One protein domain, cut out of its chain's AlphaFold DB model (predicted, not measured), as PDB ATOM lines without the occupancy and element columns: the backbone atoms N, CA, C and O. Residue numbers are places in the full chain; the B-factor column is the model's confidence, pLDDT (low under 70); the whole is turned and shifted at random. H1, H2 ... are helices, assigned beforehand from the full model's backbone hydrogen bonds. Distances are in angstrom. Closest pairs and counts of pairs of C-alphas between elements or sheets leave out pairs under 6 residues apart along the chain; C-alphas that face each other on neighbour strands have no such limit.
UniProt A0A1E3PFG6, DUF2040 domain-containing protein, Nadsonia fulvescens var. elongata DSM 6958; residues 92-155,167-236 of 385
ATOM      1  N   ALA A  92     170.328  57.599  35.087       83.38
ATOM      2  CA  ALA A  92     169.268  58.606  34.988       83.38
ATOM      3  C   ALA A  92     168.021  58.349  35.862       83.38
ATOM      4  O   ALA A  92     166.972  58.958  35.635       83.38
ATOM      5  N   TYR A  93     168.084  57.442  36.842       85.19
ATOM      6  CA  TYR A  93     166.909  57.003  37.611       85.19
ATOM      7  C   TYR A  93     166.165  58.148  38.304       85.19
ATOM      8  O   TYR A  93     164.934  58.172  38.295       85.19
ATOM      9  N   ASP A  94     166.906  59.097  38.875       88.75
ATOM     10  CA  ASP A  94     166.331  60.244  39.579       88.75
ATOM     11  C   ASP A  94     165.586  61.175  38.613       88.75
ATOM     12  O   ASP A  94     164.475  61.617  38.884       88.75
ATOM     13  N   GLU A  95     166.126  61.385  37.409       86.62
ATOM     14  CA  GLU A  95     165.484  62.232  36.404       86.62
ATOM     15  C   GLU A  95     164.203  61.616  35.839       86.62
ATOM     16  O   GLU A  95     163.227  62.333  35.600       86.62
ATOM     17  N   VAL A  96     164.189  60.298  35.627       89.00
ATOM     18  CA  VAL A  96     162.990  59.569  35.194       89.00
ATOM     19  C   VAL A  96     161.927  59.637  36.289       89.00
ATOM     20  O   VAL A  96     160.773  59.972  36.008       89.00
ATOM     21  N   TYR A  97     162.311  59.410  37.545       89.44
ATOM     22  CA  TYR A  97     161.399  59.503  38.681       89.44
ATOM     23  C   TYR A  97     160.832  60.919  38.864       89.44
ATOM     24  O   TYR A  97     159.618  61.078  39.008       89.44
ATOM     25  N   ASP A  98     161.674  61.951  38.757       90.75
ATOM     26  CA  ASP A  98     161.267  63.359  38.757       90.75
ATOM     27  C   ASP A  98     160.214  63.635  37.677       90.75
ATOM     28  O   ASP A  98     159.189  64.266  37.944       90.75
ATOM     29  N   THR A  99     160.437  63.153  36.448       90.50
ATOM     30  CA  THR A  99     159.490  63.368  35.341       90.50
ATOM     31  C   THR A  99     158.169  62.649  35.554       90.50
ATOM     32  O   THR A  99     157.111  63.241  35.339       90.50
ATOM     33  N   MET A 100     158.214  61.411  36.048       89.62
ATOM     34  CA  MET A 100     157.024  60.659  36.425       89.62
ATOM     35  C   MET A 100     156.239  61.393  37.511       89.62
ATOM     36  O   MET A 100     155.022  61.542  37.402       89.62
ATOM     37  N   LYS A 101     156.925  61.912  38.536       93.31
ATOM     38  CA  LYS A 101     156.257  62.604  39.635       93.31
ATOM     39  C   LYS A 101     155.658  63.936  39.202       93.31
ATOM     40  O   LYS A 101     154.557  64.280  39.628       93.31
ATOM     41  N   GLN A 102     156.344  64.668  38.329       92.12
ATOM     42  CA  GLN A 102     155.813  65.889  37.727       92.12
ATOM     43  C   GLN A 102     154.559  65.599  36.895       92.12
ATOM     44  O   GLN A 102     153.566  66.304  37.053       92.12
ATOM     45  N   ALA A 103     154.569  64.543  36.077       92.06
ATOM     46  CA  ALA A 103     153.410  64.129  35.286       92.06
ATOM     47  C   ALA A 103     152.217  63.701  36.161       92.06
ATOM     48  O   ALA A 103     151.073  64.058  35.886       92.06
ATOM     49  N   GLU A 104     152.469  62.989  37.260       93.12
ATOM     50  CA  GLU A 104     151.425  62.638  38.228       93.12
ATOM     51  C   GLU A 104     150.793  63.896  38.852       93.12
ATOM     52  O   GLU A 104     149.567  64.020  38.935       93.12
ATOM     53  N   LEU A 105     151.619  64.862  39.267       92.69
ATOM     54  CA  LEU A 105     151.151  66.109  39.874       92.69
ATOM     55  C   LEU A 105     150.334  66.960  38.898       92.69
ATOM     56  O   LEU A 105     149.311  67.520  39.298       92.69
ATOM     57  N   THR A 106     150.748  67.048  37.632       92.50
ATOM     58  CA  THR A 106     150.001  67.799  36.613       92.50
ATOM     59  C   THR A 106     148.653  67.148  36.326       92.50
ATOM     60  O   THR A 106     147.645  67.855  36.310       92.50
ATOM     61  N   GLN A 107     148.590  65.820  36.201       92.31
ATOM     62  CA  GLN A 107     147.329  65.090  36.026       92.31
ATOM     63  C   GLN A 107     146.370  65.299  37.208       92.31
ATOM     64  O   GLN A 107     145.177  65.572  37.035       92.31
ATOM     65  N   LEU A 108     146.887  65.236  38.437       91.44
ATOM     66  CA  LEU A 108     146.093  65.494  39.637       91.44
ATOM     67  C   LEU A 108     145.590  66.943  39.704       91.44
ATOM     68  O   LEU A 108     144.440  67.162  40.099       91.44
ATOM     69  N   ALA A 109     146.413  67.921  39.317       92.62
ATOM     70  CA  ALA A 109     146.025  69.328  39.255       92.62
ATOM     71  C   ALA A 109     144.924  69.563  38.211       92.62
ATOM     72  O   ALA A 109     143.877  70.112  38.549       92.62
ATOM     73  N   GLN A 110     145.089  69.039  36.993       91.44
ATOM     74  CA  GLN A 110     144.082  69.127  35.930       91.44
ATOM     75  C   GLN A 110     142.738  68.538  36.369       91.44
ATOM     76  O   GLN A 110     141.682  69.137  36.163       91.44
ATOM     77  N   ARG A 111     142.751  67.383  37.044       88.88
ATOM     78  CA  ARG A 111     141.521  66.766  37.554       88.88
ATOM     79  C   ARG A 111     140.863  67.597  38.663       88.88
ATOM     80  O   ARG A 111     139.637  67.595  38.767       88.88
ATOM     81  N   ARG A 112     141.637  68.294  39.503       90.06
ATOM     82  CA  ARG A 112     141.090  69.229  40.506       90.06
ATOM     83  C   ARG A 112     140.432  70.430  39.837       90.06
ATOM     84  O   ARG A 112     139.282  70.714  40.153       90.06
ATOM     85  N   GLU A 113     141.093  71.044  38.860       90.12
ATOM     86  CA  GLU A 113     140.528  72.157  38.090       90.12
ATOM     87  C   GLU A 113     139.221  71.758  37.393       90.12
ATOM     88  O   GLU A 113     138.238  72.496  37.434       90.12
ATOM     89  N   GLN A 114     139.159  70.555  36.810       86.75
ATOM     90  CA  GLN A 114     137.924  70.030  36.224       86.75
ATOM     91  C   GLN A 114     136.799  69.902  37.260       86.75
ATOM     92  O   GLN A 114     135.657  70.253  36.965       86.75
ATOM     93  N   LYS A 115     137.097  69.432  38.479       86.38
ATOM     94  CA  LYS A 115     136.101  69.348  39.561       86.38
ATOM     95  C   LYS A 115     135.605  70.732  39.975       86.38
ATOM     96  O   LYS A 115     134.398  70.936  40.034       86.38
ATOM     97  N   GLU A 116     136.505  71.692  40.164       87.00
ATOM     98  CA  GLU A 116     136.154  73.071  40.528       87.00
ATOM     99  C   GLU A 116     135.293  73.752  39.449       87.00
ATOM    100  O   GLU A 116     134.299  74.415  39.754       87.00
ATOM    101  N   GLN A 117     135.604  73.527  38.168       83.31
ATOM    102  CA  GLN A 117     134.791  74.020  37.050       83.31
ATOM    103  C   GLN A 117     133.382  73.413  37.025       83.31
ATOM    104  O   GLN A 117     132.430  74.081  36.610       83.31
ATOM    105  N   MET A 118     133.232  72.152  37.439       80.12
ATOM    106  CA  MET A 118     131.923  71.507  37.559       80.12
ATOM    107  C   MET A 118     131.152  72.015  38.783       80.12
ATOM    108  O   MET A 118     129.943  72.215  38.690       80.12
ATOM    109  N   GLU A 119     131.835  72.290  39.896       81.38
ATOM    110  CA  GLU A 119     131.237  72.841  41.120       81.38
ATOM    111  C   GLU A 119     130.765  74.295  40.956       81.38
ATOM    112  O   GLU A 119     129.767  74.692  41.560       81.38
ATOM    113  N   GLY A 120     131.422  75.086  40.098       77.00
ATOM    114  CA  GLY A 120     131.011  76.461  39.787       77.00
ATOM    115  C   GLY A 120     129.730  76.576  38.948       77.00
ATOM    116  O   GLY A 120     129.134  77.655  38.873       77.00
ATOM    117  N   LYS A 121     129.279  75.487  38.312       79.50
ATOM    118  CA  LYS A 121     128.022  75.457  37.548       79.50
ATOM    119  C   LYS A 121     126.857  75.163  38.486       79.50
ATOM    120  O   LYS A 121     126.958  74.353  39.401       79.50
ATOM    121  N   ALA A 122     125.718  75.816  38.248       85.25
ATOM    122  CA  ALA A 122     124.519  75.581  39.040       85.25
ATOM    123  C   ALA A 122     124.067  74.124  38.881       85.25
ATOM    124  O   ALA A 122     123.476  73.750  37.863       85.25
ATOM    125  N   LEU A 123     124.320  73.324  39.919       76.44
ATOM    126  CA  LEU A 123     123.766  71.987  40.065       76.44
ATOM    127  C   LEU A 123     122.254  72.096  39.788       76.44
ATOM    128  O   LEU A 123     121.592  73.009  40.277       76.44
ATOM    129  N   TYR A 124     121.718  71.212  38.946       82.81
ATOM    130  CA  TYR A 124     120.304  71.118  38.543       82.81
ATOM    131  C   TYR A 124     119.788  72.028  37.414       82.81
ATOM    132  O   TYR A 124     118.848  71.605  36.735       82.81
ATOM    133  N   MET A 125     120.353  73.210  37.139       88.62
ATOM    134  CA  MET A 125     119.790  74.087  36.086       88.62
ATOM    135  C   MET A 125     119.898  73.461  34.696       88.62
ATOM    136  O   MET A 125     118.909  73.415  33.960       88.62
ATOM    137  N   ASP A 126     121.055  72.889  34.379       89.62
ATOM    138  CA  ASP A 126     121.268  72.207  33.103       89.62
ATOM    139  C   ASP A 126     120.344  70.993  32.966       89.62
ATOM    140  O   ASP A 126     119.683  70.833  31.942       89.62
ATOM    141  N   SER A 127     120.174  70.214  34.040       89.94
ATOM    142  CA  SER A 127     119.252  69.070  34.049       89.94
ATOM    143  C   SER A 127     117.797  69.482  33.794       89.94
ATOM    144  O   SER A 127     117.054  68.782  33.106       89.94
ATOM    145  N   LEU A 128     117.386  70.648  34.302       92.19
ATOM    146  CA  LEU A 128     116.037  71.173  34.118       92.19
ATOM    147  C   LEU A 128     115.831  71.685  32.687       92.19
ATOM    148  O   LEU A 128     114.775  71.451  32.092       92.19
ATOM    149  N   LEU A 129     116.842  72.345  32.115       93.69
ATOM    150  CA  LEU A 129     116.833  72.782  30.719       93.69
ATOM    151  C   LEU A 129     116.823  71.588  29.759       93.69
ATOM    152  O   LEU A 129     116.033  71.579  28.817       93.69
ATOM    153  N   GLU A 130     117.629  70.559  30.018       91.56
ATOM    154  CA  GLU A 130     117.610  69.300  29.269       91.56
ATOM    155  C   GLU A 130     116.251  68.602  29.359       91.56
ATOM    156  O   GLU A 130     115.692  68.209  28.337       91.56
ATOM    157  N   ALA A 131     115.667  68.500  30.557       93.44
ATOM    158  CA  ALA A 131     114.351  67.892  30.739       93.44
ATOM    159  C   ALA A 131     113.246  68.662  29.996       93.44
ATOM    160  O   ALA A 131     112.313  68.059  29.463       93.44
ATOM    161  N   LYS A 132     113.342  69.998  29.940       96.31
ATOM    162  CA  LYS A 132     112.440  70.818  29.125       96.31
ATOM    163  C   LYS A 132     112.619  70.519  27.632       96.31
ATOM    164  O   LYS A 132     111.612  70.292  26.969       96.31
ATOM    165  N   ARG A 133     113.862  70.468  27.135       93.25
ATOM    166  CA  ARG A 133     114.170  70.149  25.727       93.25
ATOM    167  C   ARG A 133     113.617  68.781  25.320       93.25
ATOM    168  O   ARG A 133     112.881  68.721  24.342       93.25
ATOM    169  N   ARG A 134     113.854  67.738  26.126       89.56
ATOM    170  CA  ARG A 134     113.298  66.391  25.890       89.56
ATOM    171  C   ARG A 134     111.771  66.411  25.808       89.56
ATOM    172  O   ARG A 134     111.195  65.901  24.860       89.56
ATOM    173  N   ARG A 135     111.101  67.098  26.744       93.69
ATOM    174  CA  ARG A 135     109.633  67.238  26.724       93.69
ATOM    175  C   ARG A 135     109.128  67.966  25.476       93.69
ATOM    176  O   ARG A 135     108.074  67.620  24.948       93.69
ATOM    177  N   ASP A 136     109.838  69.001  25.037       93.31
ATOM    178  CA  ASP A 136     109.479  69.747  23.834       93.31
ATOM    179  C   ASP A 136     109.630  68.881  22.572       93.31
ATOM    180  O   ASP A 136     108.713  68.877  21.747       93.31
ATOM    181  N   GLN A 137     110.703  68.089  22.470       88.06
ATOM    182  CA  GLN A 137     110.892  67.092  21.407       88.06
ATOM    183  C   GLN A 137     109.798  66.015  21.443       88.06
ATOM    184  O   GLN A 137     109.193  65.713  20.416       88.06
ATOM    185  N   ASP A 138     109.465  65.474  22.617       92.12
ATOM    186  CA  ASP A 138     108.397  64.475  22.770       92.12
ATOM    187  C   ASP A 138     107.036  65.027  22.346       92.12
ATOM    188  O   ASP A 138     106.261  64.356  21.662       92.12
ATOM    189  N   ARG A 139     106.748  66.283  22.702       94.12
ATOM    190  CA  ARG A 139     105.523  66.964  22.279       94.12
ATOM    191  C   ARG A 139     105.473  67.126  20.761       94.12
ATOM    192  O   ARG A 139     104.416  66.898  20.180       94.12
ATOM    193  N   GLN A 140     106.577  67.511  20.121       89.31
ATOM    194  CA  GLN A 140     106.647  67.619  18.658       89.31
ATOM    195  C   GLN A 140     106.421  66.257  17.992       89.31
ATOM    196  O   GLN A 140     105.552  66.146  17.128       89.31
ATOM    197  N   ARG A 141     107.082  65.202  18.489       88.56
ATOM    198  CA  ARG A 141     106.884  63.816  18.035       88.56
ATOM    199  C   ARG A 141     105.422  63.381  18.145       88.56
ATOM    200  O   ARG A 141     104.858  62.856  17.187       88.56
ATOM    201  N   ALA A 142     104.776  63.651  19.279       94.56
ATOM    202  CA  ALA A 142     103.365  63.325  19.477       94.56
ATOM    203  C   ALA A 142     102.449  64.063  18.486       94.56
ATOM    204  O   ALA A 142     101.514  63.467  17.950       94.56
ATOM    205  N   LEU A 143     102.726  65.342  18.212       93.31
ATOM    206  CA  LEU A 143     101.978  66.122  17.224       93.31
ATOM    207  C   LEU A 143     102.169  65.580  15.803       93.31
ATOM    208  O   LEU A 143     101.204  65.543  15.040       93.31
ATOM    209  N   ASP A 144     103.370  65.136  15.447       88.56
ATOM    210  CA  ASP A 144     103.646  64.595  14.116       88.56
ATOM    211  C   ASP A 144     103.026  63.211  13.911       88.56
ATOM    212  O   ASP A 144     102.403  62.972  12.874       88.56
ATOM    213  N   VAL A 145     103.079  62.336  14.922       92.25
ATOM    214  CA  VAL A 145     102.342  61.060  14.923       92.25
ATOM    215  C   VAL A 145     100.840  61.309  14.786       92.25
ATOM    216  O   VAL A 145     100.167  60.635  14.006       92.25
ATOM    217  N   LEU A 146     100.309  62.309  15.494       95.69
ATOM    218  CA  LEU A 146      98.899  62.681  15.409       95.69
ATOM    219  C   LEU A 146      98.526  63.175  14.005       95.69
ATOM    220  O   LEU A 146      97.539  62.699  13.447       95.69
ATOM    221  N   LYS A 147      99.319  64.068  13.401       90.00
ATOM    222  CA  LYS A 147      99.097  64.548  12.022       90.00
ATOM    223  C   LYS A 147      99.199  63.423  10.997       90.00
ATOM    224  O   LYS A 147      98.429  63.389  10.042       90.00
ATOM    225  N   LYS A 148     100.149  62.500  11.179       89.88
ATOM    226  CA  LYS A 148     100.303  61.330  10.310       89.88
ATOM    227  C   LYS A 148      99.064  60.440  10.388       89.88
ATOM    228  O   LYS A 148      98.480  60.137   9.355       89.88
ATOM    229  N   LYS A 149      98.593  60.145  11.602       94.38
ATOM    230  CA  LYS A 149      97.360  59.384  11.837       94.38
ATOM    231  C   LYS A 149      96.121  60.070  11.250       94.38
ATOM    232  O   LYS A 149      95.245  59.391  10.725       94.38
ATOM    233  N   GLN A 150      96.044  61.403  11.316       91.88
ATOM    234  CA  GLN A 150      94.979  62.174  10.661       91.88
ATOM    235  C   GLN A 150      95.025  62.022   9.135       91.88
ATOM    236  O   GLN A 150      93.993  61.730   8.541       91.88
ATOM    237  N   ARG A 151      96.207  62.118   8.506       89.44
ATOM    238  CA  ARG A 151      96.343  61.887   7.054       89.44
ATOM    239  C   ARG A 151      96.002  60.465   6.637       89.44
ATOM    240  O   ARG A 151      95.362  60.287   5.614       89.44
ATOM    241  N   GLU A 152      96.419  59.467   7.410       88.06
ATOM    242  CA  GLU A 152      96.085  58.064   7.135       88.06
ATOM    243  C   GLU A 152      94.568  57.837   7.202       88.06
ATOM    244  O   GLU A 152      94.009  57.182   6.328       88.06
ATOM    245  N   ALA A 153      93.878  58.448   8.174       89.56
ATOM    246  CA  ALA A 153      92.416  58.397   8.273       89.56
ATOM    247  C   ALA A 153      91.695  59.157   7.140       89.56
ATOM    248  O   ALA A 153      90.561  58.829   6.794       89.56
ATOM    249  N   GLU A 154      92.336  60.174   6.560       87.06
ATOM    250  CA  GLU A 154      91.853  60.916   5.390       87.06
ATOM    251  C   GLU A 154      92.279  60.280   4.052       87.06
ATOM    252  O   GLU A 154      91.844  60.753   3.002       87.06
ATOM    253  N   GLY A 155      93.092  59.214   4.080       77.94
ATOM    254  CA  GLY A 155      93.847  58.674   2.943       77.94
ATOM    255  C   GLY A 155      93.021  58.351   1.697       77.94
ATOM    256  O   GLY A 155      93.470  58.621   0.584       77.94
ATOM    257  N   SER A 167     110.771  71.435   1.213       91.38
ATOM    258  CA  SER A 167     112.160  71.069   1.544       91.38
ATOM    259  C   SER A 167     112.454  71.227   3.037       91.38
ATOM    260  O   SER A 167     112.953  70.295   3.660       91.38
ATOM    261  N   GLY A 168     112.018  72.339   3.637       91.31
ATOM    262  CA  GLY A 168     112.202  72.601   5.066       91.31
ATOM    263  C   GLY A 168     111.524  71.579   5.983       91.31
ATOM    264  O   GLY A 168     112.052  71.280   7.048       91.31
ATOM    265  N   TYR A 169     110.396  70.982   5.577       86.94
ATOM    266  CA  TYR A 169     109.767  69.915   6.365       86.94
ATOM    267  C   TYR A 169     110.555  68.604   6.278       86.94
ATOM    268  O   TYR A 169     110.705  67.923   7.289       86.94
ATOM    269  N   LYS A 170     111.105  68.269   5.103       90.19
ATOM    270  CA  LYS A 170     111.989  67.098   4.947       90.19
ATOM    271  C   LYS A 170     113.265  67.255   5.773       90.19
ATOM    272  O   LYS A 170     113.674  66.317   6.446       90.19
ATOM    273  N   GLU A 171     113.860  68.445   5.758       92.94
ATOM    274  CA  GLU A 171     115.037  68.773   6.570       92.94
ATOM    275  C   GLU A 171     114.725  68.709   8.070       92.94
ATOM    276  O   GLU A 171     115.501  68.134   8.831       92.94
ATOM    277  N   GLN A 172     113.568  69.226   8.497       87.88
ATOM    278  CA  GLN A 172     113.128  69.142   9.889       87.88
ATOM    279  C   GLN A 172     112.914  67.690  10.337       87.88
ATOM    280  O   GLN A 172     113.335  67.327  11.434       87.88
ATOM    281  N   GLN A 173     112.300  66.847   9.500       86.12
ATOM    282  CA  GLN A 173     112.133  65.420   9.793       86.12
ATOM    283  C   GLN A 173     113.481  64.702   9.903       86.12
ATOM    284  O   GLN A 173     113.717  64.010  10.890       86.12
ATOM    285  N   ALA A 174     114.391  64.931   8.953       89.69
ATOM    286  CA  ALA A 174     115.724  64.335   8.976       89.69
ATOM    287  C   ALA A 174     116.548  64.782  10.197       89.69
ATOM    288  O   ALA A 174     117.277  63.979  10.778       89.69
ATOM    289  N   ALA A 175     116.421  66.045  10.620       88.12
ATOM    290  CA  ALA A 175     117.072  66.545  11.829       88.12
ATOM    291  C   ALA A 175     116.544  65.846  13.093       88.12
ATOM    292  O   ALA A 175     117.341  65.404  13.916       88.12
ATOM    293  N   ILE A 176     115.222  65.682  13.215       85.44
ATOM    294  CA  ILE A 176     114.595  64.980  14.348       85.44
ATOM    295  C   ILE A 176     115.005  63.500  14.376       85.44
ATOM    296  O   ILE A 176     115.320  62.970  15.440       85.44
ATOM    297  N   GLU A 177     115.025  62.827  13.224       88.00
ATOM    298  CA  GLU A 177     115.460  61.427  13.117       88.00
ATOM    299  C   GLU A 177     116.935  61.257  13.493       88.00
ATOM    300  O   GLU A 177     117.290  60.325  14.216       88.00
ATOM    301  N   LYS A 178     117.791  62.188  13.059       91.81
ATOM    302  CA  LYS A 178     119.210  62.191  13.415       91.81
ATOM    303  C   LYS A 178     119.421  62.418  14.914       91.81
ATOM    304  O   LYS A 178     120.190  61.683  15.527       91.81
ATOM    305  N   GLU A 179     118.727  63.390  15.507       85.56
ATOM    306  CA  GLU A 179     118.777  63.630  16.955       85.56
ATOM    307  C   GLU A 179     118.337  62.391  17.742       85.56
ATOM    308  O   GLU A 179     118.994  62.020  18.712       85.56
ATOM    309  N   LEU A 180     117.280  61.703  17.297       83.88
ATOM    310  CA  LEU A 180     116.797  60.480  17.934       83.88
ATOM    311  C   LEU A 180     117.830  59.354  17.851       83.88
ATOM    312  O   LEU A 180     118.112  58.720  18.864       83.88
ATOM    313  N   ALA A 181     118.429  59.131  16.680       88.31
ATOM    314  CA  ALA A 181     119.461  58.113  16.510       88.31
ATOM    315  C   ALA A 181     120.691  58.387  17.395       88.31
ATOM    316  O   ALA A 181     121.253  57.465  17.989       88.31
ATOM    317  N   GLU A 182     121.093  59.655  17.529       88.00
ATOM    318  CA  GLU A 182     122.178  60.056  18.426       88.00
ATOM    319  C   GLU A 182     121.809  59.894  19.909       88.00
ATOM    320  O   GLU A 182     122.652  59.466  20.703       88.00
ATOM    321  N   GLU A 183     120.577  60.226  20.307       83.88
ATOM    322  CA  GLU A 183     120.090  60.000  21.672       83.88
ATOM    323  C   GLU A 183     120.009  58.507  22.008       83.88
ATOM    324  O   GLU A 183     120.477  58.109  23.073       83.88
ATOM    325  N   GLU A 184     119.513  57.673  21.094       86.00
ATOM    326  CA  GLU A 184     119.419  56.223  21.278       86.00
ATOM    327  C   GLU A 184     120.811  55.575  21.352       86.00
ATOM    328  O   GLU A 184     121.056  54.706  22.191       86.00
ATOM    329  N   ALA A 185     121.763  56.023  20.528       88.12
ATOM    330  CA  ALA A 185     123.150  55.571  20.612       88.12
ATOM    331  C   ALA A 185     123.794  55.953  21.958       88.12
ATOM    332  O   ALA A 185     124.467  55.131  22.584       88.12
ATOM    333  N   LYS A 186     123.550  57.181  22.439       86.06
ATOM    334  CA  LYS A 186     124.020  57.638  23.757       86.06
ATOM    335  C   LYS A 186     123.356  56.875  24.898       86.06
ATOM    336  O   LYS A 186     124.018  56.595  25.894       86.06
ATOM    337  N   GLU A 187     122.072  56.554  24.788       82.19
ATOM    338  CA  GLU A 187     121.360  55.773  25.798       82.19
ATOM    339  C   GLU A 187     121.885  54.338  25.859       82.19
ATOM    340  O   GLU A 187     122.218  53.883  26.948       82.19
ATOM    341  N   LYS A 188     122.114  53.684  24.711       84.12
ATOM    342  CA  LYS A 188     122.743  52.353  24.647       84.12
ATOM    343  C   LYS A 188     124.126  52.332  25.296       84.12
ATOM    344  O   LYS A 188     124.406  51.435  26.088       84.12
ATOM    345  N   ALA A 189     124.963  53.336  25.029       81.81
ATOM    346  CA  ALA A 189     126.266  53.469  25.687       81.81
ATOM    347  C   ALA A 189     126.119  53.677  27.209       81.81
ATOM    348  O   ALA A 189     126.763  53.004  28.014       81.81
ATOM    349  N   ARG A 190     125.191  54.547  27.627       77.56
ATOM    350  CA  ARG A 190     124.905  54.760  29.051       77.56
ATOM    351  C   ARG A 190     124.358  53.514  29.728       77.56
ATOM    352  O   ARG A 190     124.642  53.316  30.899       77.56
ATOM    353  N   ASP A 191     123.575  52.690  29.049       74.88
ATOM    354  CA  ASP A 191     123.018  51.468  29.624       74.88
ATOM    355  C   ASP A 191     124.087  50.388  29.798       74.88
ATOM    356  O   ASP A 191     124.088  49.700  30.823       74.88
ATOM    357  N   THR A 192     125.066  50.309  28.887       74.50
ATOM    358  CA  THR A 192     126.259  49.477  29.105       74.50
ATOM    359  C   THR A 192     127.078  49.945  30.307       74.50
ATOM    360  O   THR A 192     127.555  49.117  31.082       74.50
ATOM    361  N   ASP A 193     127.162  51.255  30.546       69.31
ATOM    362  CA  ASP A 193     127.827  51.793  31.735       69.31
ATOM    363  C   ASP A 193     126.997  51.572  33.007       69.31
ATOM    364  O   ASP A 193     127.529  51.179  34.048       69.31
ATOM    365  N   LYS A 194     125.672  51.740  32.934       67.19
ATOM    366  CA  LYS A 194     124.757  51.492  34.055       67.19
ATOM    367  C   LYS A 194     124.730  50.022  34.467       67.19
ATOM    368  O   LYS A 194     124.489  49.747  35.640       67.19
ATOM    369  N   ALA A 195     125.013  49.080  33.568       67.44
ATOM    370  CA  ALA A 195     125.155  47.669  33.932       67.44
ATOM    371  C   ALA A 195     126.279  47.435  34.965       67.44
ATOM    372  O   ALA A 195     126.242  46.452  35.702       67.44
ATOM    373  N   THR A 196     127.232  48.368  35.089       66.31
ATOM    374  CA  THR A 196     128.305  48.338  36.101       66.31
ATOM    375  C   THR A 196     127.969  49.098  37.396       66.31
ATOM    376  O   THR A 196     128.815  49.212  38.285       66.31
ATOM    377  N   THR A 197     126.736  49.602  37.547       66.00
ATOM    378  CA  THR A 197     126.328  50.454  38.680       66.00
ATOM    379  C   THR A 197     126.391  49.700  40.012       66.00
ATOM    380  O   THR A 197     125.658  48.742  40.243       66.00
ATOM    381  N   GLY A 198     127.251  50.164  40.920       79.81
ATOM    382  CA  GLY A 198     127.454  49.595  42.254       79.81
ATOM    383  C   GLY A 198     128.882  49.834  42.746       79.81
ATOM    384  O   GLY A 198     129.593  50.672  42.196       79.81
ATOM    385  N   GLY A 199     129.338  49.069  43.745       83.12
ATOM    386  CA  GLY A 199     130.739  49.119  44.194       83.12
ATOM    387  C   GLY A 199     131.741  48.895  43.050       83.12
ATOM    388  O   GLY A 199     132.802  49.506  43.040       83.12
ATOM    389  N   LEU A 200     131.362  48.110  42.033       84.06
ATOM    390  CA  LEU A 200     132.153  47.876  40.820       84.06
ATOM    391  C   LEU A 200     132.399  49.147  39.992       84.06
ATOM    392  O   LEU A 200     133.499  49.298  39.477       84.06
ATOM    393  N   ALA A 201     131.452  50.087  39.909       86.06
ATOM    394  CA  ALA A 201     131.660  51.367  39.220       86.06
ATOM    395  C   ALA A 201     132.697  52.249  39.935       86.06
ATOM    396  O   ALA A 201     133.478  52.952  39.293       86.06
ATOM    397  N   PHE A 202     132.742  52.191  41.270       87.44
ATOM    398  CA  PHE A 202     133.784  52.871  42.037       87.44
ATOM    399  C   PHE A 202     135.156  52.242  41.769       87.44
ATOM    400  O   PHE A 202     136.104  52.968  41.496       87.44
ATOM    401  N   TYR A 203     135.259  50.907  41.756       89.56
ATOM    402  CA  TYR A 203     136.514  50.233  41.412       89.56
ATOM    403  C   TYR A 203     136.931  50.472  39.961       89.56
ATOM    404  O   TYR A 203     138.097  50.749  39.728       89.56
ATOM    405  N   LYS A 204     135.995  50.443  39.007       89.81
ATOM    406  CA  LYS A 204     136.254  50.782  37.603       89.81
ATOM    407  C   LYS A 204     136.778  52.208  37.483       89.81
ATOM    408  O   LYS A 204     137.865  52.394  36.970       89.81
ATOM    409  N   SER A 205     136.089  53.195  38.062       90.06
ATOM    410  CA  SER A 205     136.571  54.581  38.009       90.06
ATOM    411  C   SER A 205     137.916  54.758  38.717       90.06
ATOM    412  O   SER A 205     138.759  55.489  38.218       90.06
ATOM    413  N   MET A 206     138.173  54.061  39.829       92.44
ATOM    414  CA  MET A 206     139.490  54.056  40.468       92.44
ATOM    415  C   MET A 206     140.569  53.440  39.560       92.44
ATOM    416  O   MET A 206     141.659  54.002  39.463       92.44
ATOM    417  N   LEU A 207     140.274  52.332  38.878       93.69
ATOM    418  CA  LEU A 207     141.192  51.684  37.939       93.69
ATOM    419  C   LEU A 207     141.460  52.569  36.720       93.69
ATOM    420  O   LEU A 207     142.623  52.867  36.469       93.69
ATOM    421  N   ASP A 208     140.417  53.085  36.071       93.06
ATOM    422  CA  ASP A 208     140.519  54.027  34.950       93.06
ATOM    423  C   ASP A 208     141.361  55.244  35.370       93.06
ATOM    424  O   ASP A 208     142.312  55.628  34.699       93.06
ATOM    425  N   THR A 209     141.107  55.796  36.565       92.31
ATOM    426  CA  THR A 209     141.888  56.936  37.062       92.31
ATOM    427  C   THR A 209     143.356  56.612  37.302       92.31
ATOM    428  O   THR A 209     144.184  57.514  37.185       92.31
ATOM    429  N   SER A 210     143.671  55.370  37.682       93.44
ATOM    430  CA  SER A 210     145.045  54.912  37.879       93.44
ATOM    431  C   SER A 210     145.740  54.620  36.550       93.44
ATOM    432  O   SER A 210     146.924  54.921  36.421       93.44
ATOM    433  N   GLU A 211     145.001  54.116  35.560       94.62
ATOM    434  CA  GLU A 211     145.482  53.880  34.201       94.62
ATOM    435  C   GLU A 211     145.785  55.201  33.493       94.62
ATOM    436  O   GLU A 211     146.871  55.335  32.944       94.62
ATOM    437  N   ASP A 212     144.910  56.207  33.609       93.25
ATOM    438  CA  ASP A 212     145.131  57.563  33.081       93.25
ATOM    439  C   ASP A 212     146.401  58.216  33.650       93.25
ATOM    440  O   ASP A 212     147.167  58.868  32.942       93.25
ATOM    441  N   ILE A 213     146.619  58.080  34.963       93.38
ATOM    442  CA  ILE A 213     147.807  58.639  35.620       93.38
ATOM    443  C   ILE A 213     149.051  57.890  35.145       93.38
ATOM    444  O   ILE A 213     150.055  58.509  34.801       93.38
ATOM    445  N   HIS A 214     148.985  56.560  35.108       94.12
ATOM    446  CA  HIS A 214     150.102  55.726  34.694       94.12
ATOM    447  C   HIS A 214     150.463  55.930  33.216       94.12
ATOM    448  O   HIS A 214     151.644  56.050  32.893       94.12
ATOM    449  N   SER A 215     149.481  56.008  32.315       94.38
ATOM    450  CA  SER A 215     149.706  56.263  30.890       94.38
ATOM    451  C   SER A 215     150.383  57.615  30.680       94.38
ATOM    452  O   SER A 215     151.417  57.674  30.020       94.38
ATOM    453  N   ALA A 216     149.909  58.666  31.351       91.81
ATOM    454  CA  ALA A 216     150.531  59.986  31.310       91.81
ATOM    455  C   ALA A 216     151.965  59.994  31.866       91.81
ATOM    456  O   ALA A 216     152.835  60.678  31.327       91.81
ATOM    457  N   MET A 217     152.240  59.227  32.928       90.56
ATOM    458  CA  MET A 217     153.601  59.061  33.449       90.56
ATOM    459  C   MET A 217     154.509  58.375  32.425       90.56
ATOM    460  O   MET A 217     155.627  58.833  32.197       90.56
ATOM    461  N   VAL A 218     154.036  57.304  31.781       92.44
ATOM    462  CA  VAL A 218     154.796  56.585  30.750       92.44
ATOM    463  C   VAL A 218     155.053  57.486  29.541       92.44
ATOM    464  O   VAL A 218     156.198  57.599  29.108       92.44
ATOM    465  N   GLU A 219     154.045  58.200  29.048       92.62
ATOM    466  CA  GLU A 219     154.189  59.170  27.955       92.62
ATOM    467  C   GLU A 219     155.194  60.279  28.298       92.62
ATOM    468  O   GLU A 219     156.057  60.620  27.485       92.62
ATOM    469  N   ALA A 220     155.154  60.810  29.524       90.50
ATOM    470  CA  ALA A 220     156.106  61.820  29.982       90.50
ATOM    471  C   ALA A 220     157.549  61.292  29.999       90.50
ATOM    472  O   ALA A 220     158.472  62.003  29.606       90.50
ATOM    473  N   THR A 221     157.751  60.034  30.400       86.81
ATOM    474  CA  THR A 221     159.085  59.413  30.363       86.81
ATOM    475  C   THR A 221     159.560  59.098  28.946       86.81
ATOM    476  O   THR A 221     160.735  59.281  28.655       86.81
ATOM    477  N   GLN A 222     158.663  58.683  28.046       87.06
ATOM    478  CA  GLN A 222     159.008  58.372  26.652       87.06
ATOM    479  C   GLN A 222     159.349  59.625  25.837       87.06
ATOM    480  O   GLN A 222     160.185  59.577  24.939       87.06
ATOM    481  N   THR A 223     158.695  60.747  26.135       81.56
ATOM    482  CA  THR A 223     158.908  62.020  25.428       81.56
ATOM    483  C   THR A 223     160.136  62.781  25.920       81.56
ATOM    484  O   THR A 223     160.686  63.607  25.187       81.56
ATOM    485  N   LYS A 224     160.602  62.509  27.144       78.12
ATOM    486  CA  LYS A 224     161.806  63.113  27.712       78.12
ATOM    487  C   LYS A 224     163.048  62.445  27.111       78.12
ATOM    488  O   LYS A 224     163.473  61.383  27.551       78.12
ATOM    489  N   THR A 225     163.683  63.100  26.141       69.31
ATOM    490  CA  THR A 225     165.042  62.729  25.727       69.31
ATOM    491  C   THR A 225     166.003  63.020  26.874       69.31
ATOM    492  O   THR A 225     166.098  64.170  27.317       69.31
ATOM    493  N   PHE A 226     166.698  61.992  27.357       63.94
ATOM    494  CA  PHE A 226     167.760  62.144  28.344       63.94
ATOM    495  C   PHE A 226     168.908  62.926  27.703       63.94
ATOM    496  O   PHE A 226     169.582  62.442  26.797       63.94
ATOM    497  N   VAL A 227     169.071  64.176  28.119       62.25
ATOM    498  CA  VAL A 227     170.263  64.965  27.827       62.25
ATOM    499  C   VAL A 227     170.993  65.047  29.157       62.25
ATOM    500  O   VAL A 227     170.369  65.545  30.098       62.25
ATOM    501  N   PRO A 228     172.251  64.581  29.264       58.44
ATOM    502  CA  PRO A 228     173.039  64.717  30.482       58.44
ATOM    503  C   PRO A 228     173.204  66.211  30.771       58.44
ATOM    504  O   PRO A 228     174.035  66.915  30.193       58.44
ATOM    505  N   GLY A 229     172.312  66.737  31.603       59.50
ATOM    506  CA  GLY A 229     172.370  68.110  32.063       59.50
ATOM    507  C   GLY A 229     173.489  68.244  33.091       59.50
ATOM    508  O   GLY A 229     173.789  67.277  33.795       59.50
ATOM    509  N   PRO A 230     174.109  69.431  33.231       58.28
ATOM    510  CA  PRO A 230     174.984  69.681  34.368       58.28
ATOM    511  C   PRO A 230     174.219  69.343  35.655       58.28
ATOM    512  O   PRO A 230     173.010  69.606  35.708       58.28
ATOM    513  N   PRO A 231     174.890  68.766  36.671       54.28
ATOM    514  CA  PRO A 231     174.229  68.320  37.887       54.28
ATOM    515  C   PRO A 231     173.374  69.467  38.406       54.28
ATOM    516  O   PRO A 231     173.895  70.555  38.682       54.28
ATOM    517  N   LYS A 232     172.053  69.246  38.485       58.00
ATOM    518  CA  LYS A 232     171.168  70.191  39.162       58.00
ATOM    519  C   LYS A 232     171.809  70.416  40.531       58.00
ATOM    520  O   LYS A 232     172.094  69.422  41.210       58.00
ATOM    521  N   PRO A 233     172.129  71.665  40.917       48.81
ATOM    522  CA  PRO A 233     172.715  71.903  42.220       48.81
ATOM    523  C   PRO A 233     171.775  71.260  43.228       48.81
ATOM    524  O   PRO A 233     170.570  71.509  43.177       48.81
ATOM    525  N   ILE A 234     172.325  70.391  44.076       48.88
ATOM    526  CA  ILE A 234     171.626  69.828  45.224       48.88
ATOM    527  C   ILE A 234     171.262  71.044  46.068       48.88
ATOM    528  O   ILE A 234     172.051  71.521  46.885       48.88
ATOM    529  N   THR A 235     170.103  71.634  45.797       53.50
ATOM    530  CA  THR A 235     169.492  72.594  46.687       53.50
ATOM    531  C   THR A 235     169.162  71.754  47.892       53.50
ATOM    532  O   THR A 235     168.194  71.000  47.872       53.50
ATOM    533  N   ILE A 236     170.042  71.804  48.892       56.12
ATOM    534  CA  ILE A 236     169.741  71.351  50.238       56.12
ATOM    535  C   ILE A 236     168.454  72.088  50.563       56.12
ATOM    536  O   ILE A 236     168.458  73.305  50.762       56.12
TER     537      ILE A 236
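This is residues 92 to 155 and 167 to 236 of the 385 residues of the protein "DUF2040 domain-containing protein" of Nadsonia fulvescens var. elongata DSM 6958 (UniProt A0A1E3PFG6). H2, the longest helix, passes near H3 without touching it toward one end of a long open frame of four helices, while H1 and H4 cross and touch toward the other end. H1 and H2 form one long side, H3 and H4 the other, with an open gap between the two tight links that join them, and a tail with no named element follows H4. The printed part has 134 residues with four named helices, in the order H1, H2, H3, H4, and no named strand; its class is all helix. It is extended, with a radius of gyration of the C-alphas of 26.1 A, and spans 89 by 35 by 29 A, a rod in outline.

The longest helix, H2, residues 125 to 155, touches no helix but is near H3, residues 167 to 194, with 7 pairs of C-alphas within 10 A and the closest at 8.2 A. Residues 125 to 136 and 145 to 155 of H2 stand free, as do residues 167 to 172 and 181 to 192 of H3. H1, residues 93 to 119, touches H4, residues 199 to 223. H1 touches H4 with residues 96 to 107 alone, and H4 touches H1 with residues 213 to 221 alone; the closest C-alphas of the two helices, those of Met 100 and Met 217, are 4.8 A apart. H1 and H4 stand at a steep tilt of 48 degrees and run opposite ways. H1 and H3 are apart, and so are H2 and H4. In H1, H2, H3 and H4, every O i to N i+4 pair is within hydrogen-bond range.

H2 runs 44.8 A from C-alpha 125 at (119.790, 74.087, 36.086) to C-alpha 155 at (93.847, 58.674, 2.943). H3 is 40.0 A from first to last C-alpha. H1 begins with C-alpha 93 at (166.909, 57.003, 37.611) and is 39.2 A long. H4 is 36.2 A long and ends with C-alpha 223 at (158.908, 62.020, 25.428).

The two C-alphas farthest apart, those of Glu 154 and Ile 236, are 90.5 A apart. Residues 156 to 166 are cut out, and C-alphas 155 and 167 are 22.2 A apart across the cut. Of the links that are printed whole, H1 to H2, of 5 residues, and H3 to H4, of 4 residues, are tight. Residues 224 to 236 hold no named element, and 229 to 236 stand free. The mean pLDDT of the printed part is 85.0; the model's confidence is under 70 at residues 193 to 197 and 225 to 236.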